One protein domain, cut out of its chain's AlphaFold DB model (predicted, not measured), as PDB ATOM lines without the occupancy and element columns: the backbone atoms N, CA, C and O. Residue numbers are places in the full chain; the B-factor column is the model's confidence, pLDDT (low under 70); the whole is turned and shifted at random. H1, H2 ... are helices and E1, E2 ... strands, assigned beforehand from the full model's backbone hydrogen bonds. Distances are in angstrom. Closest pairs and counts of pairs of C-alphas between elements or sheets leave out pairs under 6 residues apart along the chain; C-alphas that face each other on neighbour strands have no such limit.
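AT A GLANCE: This is residues 856 to 923 of the 1244 residues of an uncharacterized protein of Thalassiosira oceanica (UniProt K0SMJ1). With little regular structure, the domain is two loosely joined parts: strand E1 with the wide loop of residues 865 to 889, then a small sheet of strands E2, E3 and E4, followed by short helix H1. Residues 876 to 881 stick out. The 68 printed residues, 27 in named elements, run E1, E2, E3, E4, H1; the sheet, in order E2, E3, E4, is antiparallel. It is mostly strand and loose, with radius of gyration of the C-alphas 14.3 A and spans of 41 by 28 by 20 A.

HOW THE PARTS SIT: E1, residues 859 to 864, pairs with no named strand; its residues 862 to 863 pair antiparallel with 870 to 871. E2, residues 890 to 896, is apart from E1. E2 and E3, residues 903 to 909, form a hairpin at 150 degrees; N 891 and O 908, 2.9 A apart, are within hydrogen-bond range. E3 and E4, residues 914 to 916, form another at 143 degrees, with N 907 and O 916 at 2.8 A. E2, E3 and E4 make a meander, each the antiparallel neighbour of the one before. H1, residues 920 to 923, is not on the sheet and is too short for an O i to N i+4 pair.

IN THESE COORDINATES: E1 spans 16.5 A from C-alpha 859 at (18.332, 33.724, -2.466), E2 19.3 A and E3 19.2 A. H1 ends at C-alpha 923 (-3.089, 35.238, -18.948).

THE WHOLE: The printed part has no cut. The link E1 to E2 is long, 25 residues. Residues 897 to 899 have pLDDT under 70.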
ATOM      1  N   GLU A 856      11.545  37.141  -2.836       78.56
ATOM      2  CA  GLU A 856      11.420  37.962  -1.616       78.56
ATOM      3  C   GLU A 856      12.780  38.205  -0.942       78.56
ATOM      4  O   GLU A 856      13.126  39.335  -0.603       78.56
ATOM      5  N   TYR A 857      13.574  37.138  -0.807       78.81
ATOM      6  CA  TYR A 857      14.870  37.134  -0.123       78.81
ATOM      7  C   TYR A 857      16.056  37.221  -1.097       78.81
ATOM      8  O   TYR A 857      17.192  37.420  -0.671       78.81
ATOM      9  N   ARG A 858      15.791  37.105  -2.410       81.12
ATOM     10  CA  ARG A 858      16.772  37.076  -3.515       81.12
ATOM     11  C   ARG A 858      17.832  35.977  -3.372       81.12
ATOM     12  O   ARG A 858      18.973  36.141  -3.800       81.12
ATOM     13  N   THR A 859      17.451  34.855  -2.775       88.00
ATOM     14  CA  THR A 859      18.332  33.724  -2.466       88.00
ATOM     15  C   THR A 859      17.712  32.405  -2.910       88.00
ATOM     16  O   THR A 859      16.502  32.295  -3.117       88.00
ATOM     17  N   PHE A 860      18.556  31.385  -3.055       87.62
ATOM     18  CA  PHE A 860      18.092  30.022  -3.273       87.62
ATOM     19  C   PHE A 860      17.724  29.354  -1.944       87.62
ATOM     20  O   PHE A 860      18.495  29.408  -0.986       87.62
ATOM     21  N   ALA A 861      16.581  28.676  -1.926       89.25
ATOM     22  CA  ALA A 861      16.180  27.732  -0.893       89.25
ATOM     23  C   ALA A 861      16.210  26.302  -1.450       89.25
ATOM     24  O   ALA A 861      16.244  26.087  -2.663       89.25
ATOM     25  N   TYR A 862      16.159  25.316  -0.559       90.62
ATOM     26  CA  TYR A 862      15.933  23.918  -0.911       90.62
ATOM     27  C   TYR A 862      14.498  23.537  -0.552       90.62
ATOM     28  O   TYR A 862      14.058  23.804   0.568       90.62
ATOM     29  N   ARG A 863      13.777  22.923  -1.490       87.69
ATOM     30  CA  ARG A 863      12.393  22.467  -1.317       87.69
ATOM     31  C   ARG A 863      12.370  20.957  -1.128       87.69
ATOM     32  O   ARG A 863      13.003  20.247  -1.905       87.69
ATOM     33  N   ASP A 864      11.651  20.475  -0.122       88.12
ATOM     34  CA  ASP A 864      11.303  19.060   0.022       88.12
ATOM     35  C   ASP A 864      10.162  18.705  -0.946       88.12
ATOM     36  O   ASP A 864       9.112  19.346  -0.924       88.12
ATOM     37  N   LEU A 865      10.359  17.708  -1.808       83.44
ATOM     38  CA  LEU A 865       9.359  17.300  -2.800       83.44
ATOM     39  C   LEU A 865       8.211  16.468  -2.203       83.44
ATOM     40  O   LEU A 865       7.161  16.374  -2.829       83.44
ATOM     41  N   GLU A 866       8.380  15.880  -1.011       80.88
ATOM     42  CA  GLU A 866       7.314  15.119  -0.341       80.88
ATOM     43  C   GLU A 866       6.458  16.002   0.578       80.88
ATOM     44  O   GLU A 866       5.243  15.824   0.628       80.88
ATOM     45  N   THR A 867       7.065  16.946   1.313       79.12
ATOM     46  CA  THR A 867       6.335  17.815   2.268       79.12
ATOM     47  C   THR A 867       6.044  19.219   1.736       79.12
ATOM     48  O   THR A 867       5.255  19.948   2.332       79.12
ATOM     49  N   GLY A 868       6.684  19.635   0.639       76.94
ATOM     50  CA  GLY A 868       6.614  21.002   0.113       76.94
ATOM     51  C   GLY A 868       7.385  22.044   0.937       76.94
ATOM     52  O   GLY A 868       7.457  23.207   0.530       76.94
ATOM     53  N   GLU A 869       7.974  21.657   2.074       81.69
ATOM     54  CA  GLU A 869       8.656  22.566   2.994       81.69
ATOM     55  C   GLU A 869       9.930  23.172   2.388       81.69
ATOM     56  O   GLU A 869      10.628  22.559   1.576       81.69
ATOM     57  N   ARG A 870      10.254  24.400   2.811       87.75
ATOM     58  CA  ARG A 870      11.387  25.187   2.305       87.75
ATOM     59  C   ARG A 870      12.432  25.376   3.405       87.75
ATOM     60  O   ARG A 870      12.110  25.882   4.478       87.75
ATOM     61  N   GLN A 871      13.690  25.041   3.125       88.25
ATOM     62  CA  GLN A 871      14.825  25.268   4.028       88.25
ATOM     63  C   GLN A 871      15.908  26.133   3.368       88.25
ATOM     64  O   GLN A 871      16.287  25.929   2.217       88.25
ATOM     65  N   TRP A 872      16.440  27.098   4.120       86.81
ATOM     66  CA  TRP A 872      17.469  28.033   3.642       86.81
ATOM     67  C   TRP A 872      18.895  27.475   3.739       86.81
ATOM     68  O   TRP A 872      19.802  27.947   3.058       86.81
ATOM     69  N   SER A 873      19.108  26.466   4.586       85.44
ATOM     70  CA  SER A 873      20.385  25.765   4.713       85.44
ATOM     71  C   SER A 873      20.389  24.488   3.872       85.44
ATOM     72  O   SER A 873      19.379  23.801   3.742       85.44
ATOM     73  N   LYS A 874      21.546  24.156   3.290       84.25
ATOM     74  CA  LYS A 874      21.722  22.929   2.503       84.25
ATOM     75  C   LYS A 874      21.474  21.689   3.384       84.25
ATOM     76  O   LYS A 874      22.122  21.580   4.432       84.25
ATOM     77  N   PRO A 875      20.618  20.730   2.980       85.00
ATOM     78  CA  PRO A 875      20.336  19.556   3.799       85.00
ATOM     79  C   PRO A 875      21.606  18.740   4.075       85.00
ATOM     80  O   PRO A 875      22.315  18.310   3.162       85.00
ATOM     81  N   LYS A 876      21.873  18.492   5.364       83.25
ATOM     82  CA  LYS A 876      23.129  17.904   5.879       83.25
ATOM     83  C   LYS A 876      23.482  16.532   5.278       83.25
ATOM     84  O   LYS A 876      24.645  16.137   5.312       83.25
ATOM     85  N   LEU A 877      22.501  15.810   4.728       81.38
ATOM     86  CA  LEU A 877      22.687  14.507   4.077       81.38
ATOM     87  C   LEU A 877      23.397  14.594   2.714       81.38
ATOM     88  O   LEU A 877      24.116  13.660   2.365       81.38
ATOM     89  N   LEU A 878      23.260  15.702   1.972       78.00
ATOM     90  CA  LEU A 878      23.921  15.879   0.668       78.00
ATOM     91  C   LEU A 878      25.450  15.996   0.797       78.00
ATOM     92  O   LEU A 878      26.194  15.561  -0.088       78.00
ATOM     93  N   GLY A 879      25.923  16.567   1.910       77.81
ATOM     94  CA  GLY A 879      27.333  16.880   2.131       77.81
ATOM     95  C   GLY A 879      27.847  17.899   1.110       77.81
ATOM     96  O   GLY A 879      27.259  18.965   0.929       77.81
ATOM     97  N   GLU A 880      28.938  17.567   0.428       76.69
ATOM     98  CA  GLU A 880      29.589  18.438  -0.560       76.69
ATOM     99  C   GLU A 880      28.799  18.566  -1.874       76.69
ATOM    100  O   GLU A 880      28.744  19.656  -2.437       76.69
ATOM    101  N   VAL A 881      28.088  17.518  -2.313       73.75
ATOM    102  CA  VAL A 881      27.374  17.492  -3.609       73.75
ATOM    103  C   VAL A 881      26.354  18.628  -3.694       73.75
ATOM    104  O   VAL A 881      25.506  18.752  -2.810       73.75
ATOM    105  N   SER A 882      26.447  19.485  -4.712       75.88
ATOM    106  CA  SER A 882      25.423  20.500  -4.989       75.88
ATOM    107  C   SER A 882      24.300  19.908  -5.832       75.88
ATOM    108  O   SER A 882      24.545  19.066  -6.691       75.88
ATOM    109  N   LEU A 883      23.081  20.394  -5.607       83.56
ATOM    110  CA  LEU A 883      21.988  20.251  -6.564       83.56
ATOM    111  C   LEU A 883      22.176  21.264  -7.705       83.56
ATOM    112  O   LEU A 883      22.879  22.268  -7.531       83.56
ATOM    113  N   ALA A 884      21.561  20.976  -8.853       82.50
ATOM    114  CA  ALA A 884      21.516  21.872 -10.005       82.50
ATOM    115  C   ALA A 884      20.674  23.129  -9.715       82.50
ATOM    116  O   ALA A 884      19.932  23.179  -8.731       82.50
ATOM    117  N   ASP A 885      20.797  24.141 -10.572       84.81
ATOM    118  CA  ASP A 885      19.929  25.318 -10.543       84.81
ATOM    119  C   ASP A 885      18.551  25.022 -11.168       84.81
ATOM    120  O   ASP A 885      18.460  24.190 -12.075       84.81
ATOM    121  N   PRO A 886      17.472  25.669 -10.684       86.88
ATOM    122  CA  PRO A 886      16.129  25.510 -11.238       86.88
ATOM    123  C   PRO A 886      16.042  25.965 -12.700       86.88
ATOM    124  O   PRO A 886      16.637  26.968 -13.093       86.88
ATOM    125  N   VAL A 887      15.245  25.239 -13.486       82.75
ATOM    126  CA  VAL A 887      14.930  25.560 -14.886       82.75
ATOM    127  C   VAL A 887      13.910  26.704 -14.949       82.75
ATOM    128  O   VAL A 887      13.037  26.818 -14.084       82.75
ATOM    129  N   ASP A 888      14.018  27.554 -15.973       85.88
ATOM    130  CA  ASP A 888      13.095  28.666 -16.238       85.88
ATOM    131  C   ASP A 888      11.792  28.169 -16.891       85.88
ATOM    132  O   ASP A 888      11.525  28.376 -18.072       85.88
ATOM    133  N   GLU A 889      11.002  27.437 -16.105       83.69
ATOM    134  CA  GLU A 889       9.731  26.829 -16.501       83.69
ATOM    135  C   GLU A 889       8.616  27.166 -15.499       83.69
ATOM    136  O   GLU A 889       8.858  27.317 -14.299       83.69
ATOM    137  N   TRP A 890       7.379  27.281 -15.988       83.12
ATOM    138  CA  TRP A 890       6.188  27.457 -15.152       83.12
ATOM    139  C   TRP A 890       5.574  26.096 -14.821       83.12
ATOM    140  O   TRP A 890       5.146  25.371 -15.717       83.12
ATOM    141  N   ARG A 891       5.497  25.762 -13.531       84.88
ATOM    142  CA  ARG A 891       4.899  24.522 -13.019       84.88
ATOM    143  C   ARG A 891       3.558  24.806 -12.351       84.88
ATOM    144  O   ARG A 891       3.389  25.858 -11.737       84.88
ATOM    145  N   GLU A 892       2.617  23.870 -12.453       86.62
ATOM    146  CA  GLU A 892       1.369  23.909 -11.682       86.62
ATOM    147  C   GLU A 892       1.621  23.429 -10.244       86.62
ATOM    148  O   GLU A 892       2.247  22.396 -10.016       86.62
ATOM    149  N   GLU A 893       1.100  24.174  -9.277       83.81
ATOM    150  CA  GLU A 893       1.066  23.844  -7.858       83.81
ATOM    151  C   GLU A 893      -0.363  23.937  -7.308       83.81
ATOM    152  O   GLU A 893      -1.242  24.605  -7.858       83.81
ATOM    153  N   VAL A 894      -0.592  23.286  -6.167       82.19
ATOM    154  CA  VAL A 894      -1.869  23.305  -5.453       82.19
ATOM    155  C   VAL A 894      -1.637  23.831  -4.042       82.19
ATOM    156  O   VAL A 894      -0.841  23.273  -3.293       82.19
ATOM    157  N   SER A 895      -2.354  24.893  -3.682       78.12
ATOM    158  CA  SER A 895      -2.439  25.403  -2.315       78.12
ATOM    159  C   SER A 895      -3.814  25.060  -1.745       78.12
ATOM    160  O   SER A 895      -4.834  25.440  -2.320       78.12
ATOM    161  N   CYS A 896      -3.860  24.324  -0.636       74.50
ATOM    162  CA  CYS A 896      -5.110  24.017   0.057       74.50
ATOM    163  C   CYS A 896      -5.382  25.082   1.121       74.50
ATOM    164  O   CYS A 896      -4.578  25.249   2.037       74.50
ATOM    165  N   ASP A 897      -6.517  25.777   1.021       68.50
ATOM    166  CA  ASP A 897      -6.902  26.795   2.004       68.50
ATOM    167  C   ASP A 897      -7.155  26.145   3.383       68.50
ATOM    168  O   ASP A 897      -8.052  25.298   3.484       68.50
ATOM    169  N   PRO A 898      -6.443  26.527   4.465       64.31
ATOM    170  CA  PRO A 898      -6.575  25.862   5.767       64.31
ATOM    171  C   PRO A 898      -7.970  25.966   6.399       64.31
ATOM    172  O   PRO A 898      -8.342  25.115   7.202       64.31
ATOM    173  N   GLU A 899      -8.740  27.003   6.053       64.88
ATOM    174  CA  GLU A 899     -10.085  27.241   6.597       64.88
ATOM    175  C   GLU A 899     -11.208  26.582   5.781       64.88
ATOM    176  O   GLU A 899     -12.300  26.372   6.311       64.88
ATOM    177  N   THR A 900     -10.975  26.266   4.501       70.69
ATOM    178  CA  THR A 900     -12.025  25.773   3.584       70.69
ATOM    179  C   THR A 900     -11.764  24.370   3.039       70.69
ATOM    180  O   THR A 900     -12.684  23.743   2.517       70.69
ATOM    181  N   GLY A 901     -10.522  23.876   3.122       72.56
ATOM    182  CA  GLY A 901     -10.092  22.626   2.493       72.56
ATOM    183  C   GLY A 901     -10.044  22.677   0.959       72.56
ATOM    184  O   GLY A 901      -9.785  21.655   0.325       72.56
ATOM    185  N   VAL A 902     -10.295  23.837   0.338       74.25
ATOM    186  CA  VAL A 902     -10.357  23.960  -1.123       74.25
ATOM    187  C   VAL A 902      -8.949  24.013  -1.713       74.25
ATOM    188  O   VAL A 902      -8.178  24.942  -1.471       74.25
ATOM    189  N   ALA A 903      -8.644  23.013  -2.538       75.94
ATOM    190  CA  ALA A 903      -7.444  22.935  -3.361       75.94
ATOM    191  C   ALA A 903      -7.483  23.989  -4.485       75.94
ATOM    192  O   ALA A 903      -8.103  23.783  -5.532       75.94
ATOM    193  N   THR A 904      -6.808  25.118  -4.276       78.50
ATOM    194  CA  THR A 904      -6.695  26.206  -5.253       78.50
ATOM    195  C   THR A 904      -5.401  26.057  -6.049       78.50
ATOM    196  O   THR A 904      -4.306  26.003  -5.486       78.50
ATOM    197  N   ARG A 905      -5.522  25.976  -7.376       84.44
ATOM    198  CA  ARG A 905      -4.390  25.831  -8.303       84.44
ATOM    199  C   ARG A 905      -3.716  27.179  -8.544       84.44
ATOM    200  O   ARG A 905      -4.398  28.190  -8.702       84.44
ATOM    201  N   TYR A 906      -2.392  27.174  -8.609       86.44
ATOM    202  CA  TYR A 906      -1.570  28.327  -8.959       86.44
ATOM    203  C   TYR A 906      -0.325  27.869  -9.720       86.44
ATOM    204  O   TYR A 906       0.038  26.699  -9.676       86.44
ATOM    205  N   PHE A 907       0.319  28.769 -10.450       87.94
ATOM    206  CA  PHE A 907       1.499  28.473 -11.255       87.94
ATOM    207  C   PHE A 907       2.711  29.184 -10.665       87.94
ATOM    208  O   PHE A 907       2.610  30.346 -10.265       87.94
ATOM    209  N   VAL A 908       3.856  28.505 -10.619       86.88
ATOM    210  CA  VAL A 908       5.109  29.036 -10.065       86.88
ATOM    211  C   VAL A 908       6.258  28.762 -11.024       86.88
ATOM    212  O   VAL A 908       6.368  27.673 -11.580       86.88
ATOM    213  N   ASN A 909       7.140  29.743 -11.189       88.62
ATOM    214  CA  ASN A 909       8.411  29.591 -11.882       88.62
ATOM    215  C   ASN A 909       9.555  29.638 -10.856       88.62
ATOM    216  O   ASN A 909       9.765  30.648 -10.178       88.62
ATOM    217  N   HIS A 910      10.283  28.527 -10.717       86.81
ATOM    218  CA  HIS A 910      11.294  28.354  -9.667       86.81
ATOM    219  C   HIS A 910      12.665  28.961  -9.987       86.81
ATOM    220  O   HIS A 910      13.469  29.092  -9.065       86.81
ATOM    221  N   ALA A 911      12.937  29.366 -11.232       85.56
ATOM    222  CA  ALA A 911      14.152  30.109 -11.579       85.56
ATOM    223  C   ALA A 911      14.010  31.609 -11.288       85.56
ATOM    224  O   ALA A 911      14.920  32.233 -10.747       85.56
ATOM    225  N   THR A 912      12.850  32.187 -11.602       83.69
ATOM    226  CA  THR A 912      12.576  33.622 -11.420       83.69
ATOM    227  C   THR A 912      11.916  33.957 -10.080       83.69
ATOM    228  O   THR A 912      11.893  35.124  -9.678       83.69
ATOM    229  N   GLY A 913      11.381  32.954  -9.374       83.38
ATOM    230  CA  GLY A 913      10.636  33.134  -8.127       83.38
ATOM    231  C   GLY A 913       9.331  33.913  -8.324       83.38
ATOM    232  O   GLY A 913       8.952  34.706  -7.461       83.38
ATOM    233  N   GLN A 914       8.687  33.757  -9.485       82.25
ATOM    234  CA  GLN A 914       7.401  34.380  -9.817       82.25
ATOM    235  C   GLN A 914       6.249  33.387  -9.640       82.25
ATOM    236  O   GLN A 914       6.428  32.182  -9.816       82.25
ATOM    237  N   SER A 915       5.058  33.899  -9.325       85.69
ATOM    238  CA  SER A 915       3.826  33.117  -9.219       85.69
ATOM    239  C   SER A 915       2.653  33.808  -9.923       85.69
ATOM    240  O   SER A 915       2.658  35.022 -10.128       85.69
ATOM    241  N   SER A 916       1.659  33.020 -10.334       82.62
ATOM    242  CA  SER A 916       0.469  33.458 -11.070       82.62
ATOM    243  C   SER A 916      -0.735  32.589 -10.703       82.62
ATOM    244  O   SER A 916      -0.628  31.370 -10.656       82.62
ATOM    245  N   TRP A 917      -1.911  33.190 -10.517       82.12
ATOM    246  CA  TRP A 917      -3.180  32.451 -10.374       82.12
ATOM    247  C   TRP A 917      -3.822  32.088 -11.727       82.12
ATOM    248  O   TRP A 917      -4.884  31.475 -11.775       82.12
ATOM    249  N   PHE A 918      -3.186  32.480 -12.832       78.69
ATOM    250  CA  PHE A 918      -3.620  32.216 -14.201       78.69
ATOM    251  C   PHE A 918      -2.623  31.294 -14.901       78.69
ATOM    252  O   PHE A 918      -1.413  31.509 -14.788       78.69
ATOM    253  N   SER A 919      -3.129  30.329 -15.675       80.00
ATOM    254  CA  SER A 919      -2.301  29.611 -16.649       80.00
ATOM    255  C   SER A 919      -1.777  30.575 -17.722       80.00
ATOM    256  O   SER A 919      -2.322  31.669 -17.907       80.00
ATOM    257  N   GLU A 920      -0.757  30.163 -18.479       74.25
ATOM    258  CA  GLU A 920      -0.257  30.946 -19.617       74.25
ATOM    259  C   GLU A 920      -1.383  31.275 -20.613       74.25
ATOM    260  O   GLU A 920      -1.512  32.418 -21.058       74.25
ATOM    261  N   GLU A 921      -2.278  30.318 -20.888       75.75
ATOM    262  CA  GLU A 921      -3.447  30.566 -21.726       75.75
ATOM    263  C   GLU A 921      -4.436  31.561 -21.111       75.75
ATOM    264  O   GLU A 921      -4.993  32.386 -21.835       75.75
ATOM    265  N   ASP A 922      -4.719  31.481 -19.808       73.69
ATOM    266  CA  ASP A 922      -5.653  32.394 -19.143       73.69
ATOM    267  C   ASP A 922      -5.102  33.821 -19.144       73.69
ATOM    268  O   ASP A 922      -5.824  34.762 -19.489       73.69
ATOM    269  N   ALA A 923      -3.806  33.975 -18.856       71.88
ATOM    270  CA  ALA A 923      -3.089  35.238 -18.948       71.88
ATOM    271  C   ALA A 923      -3.102  35.779 -20.387       71.88
ATOM    272  O   ALA A 923      -3.503  36.925 -20.613       71.88
TER     273      ALA A 923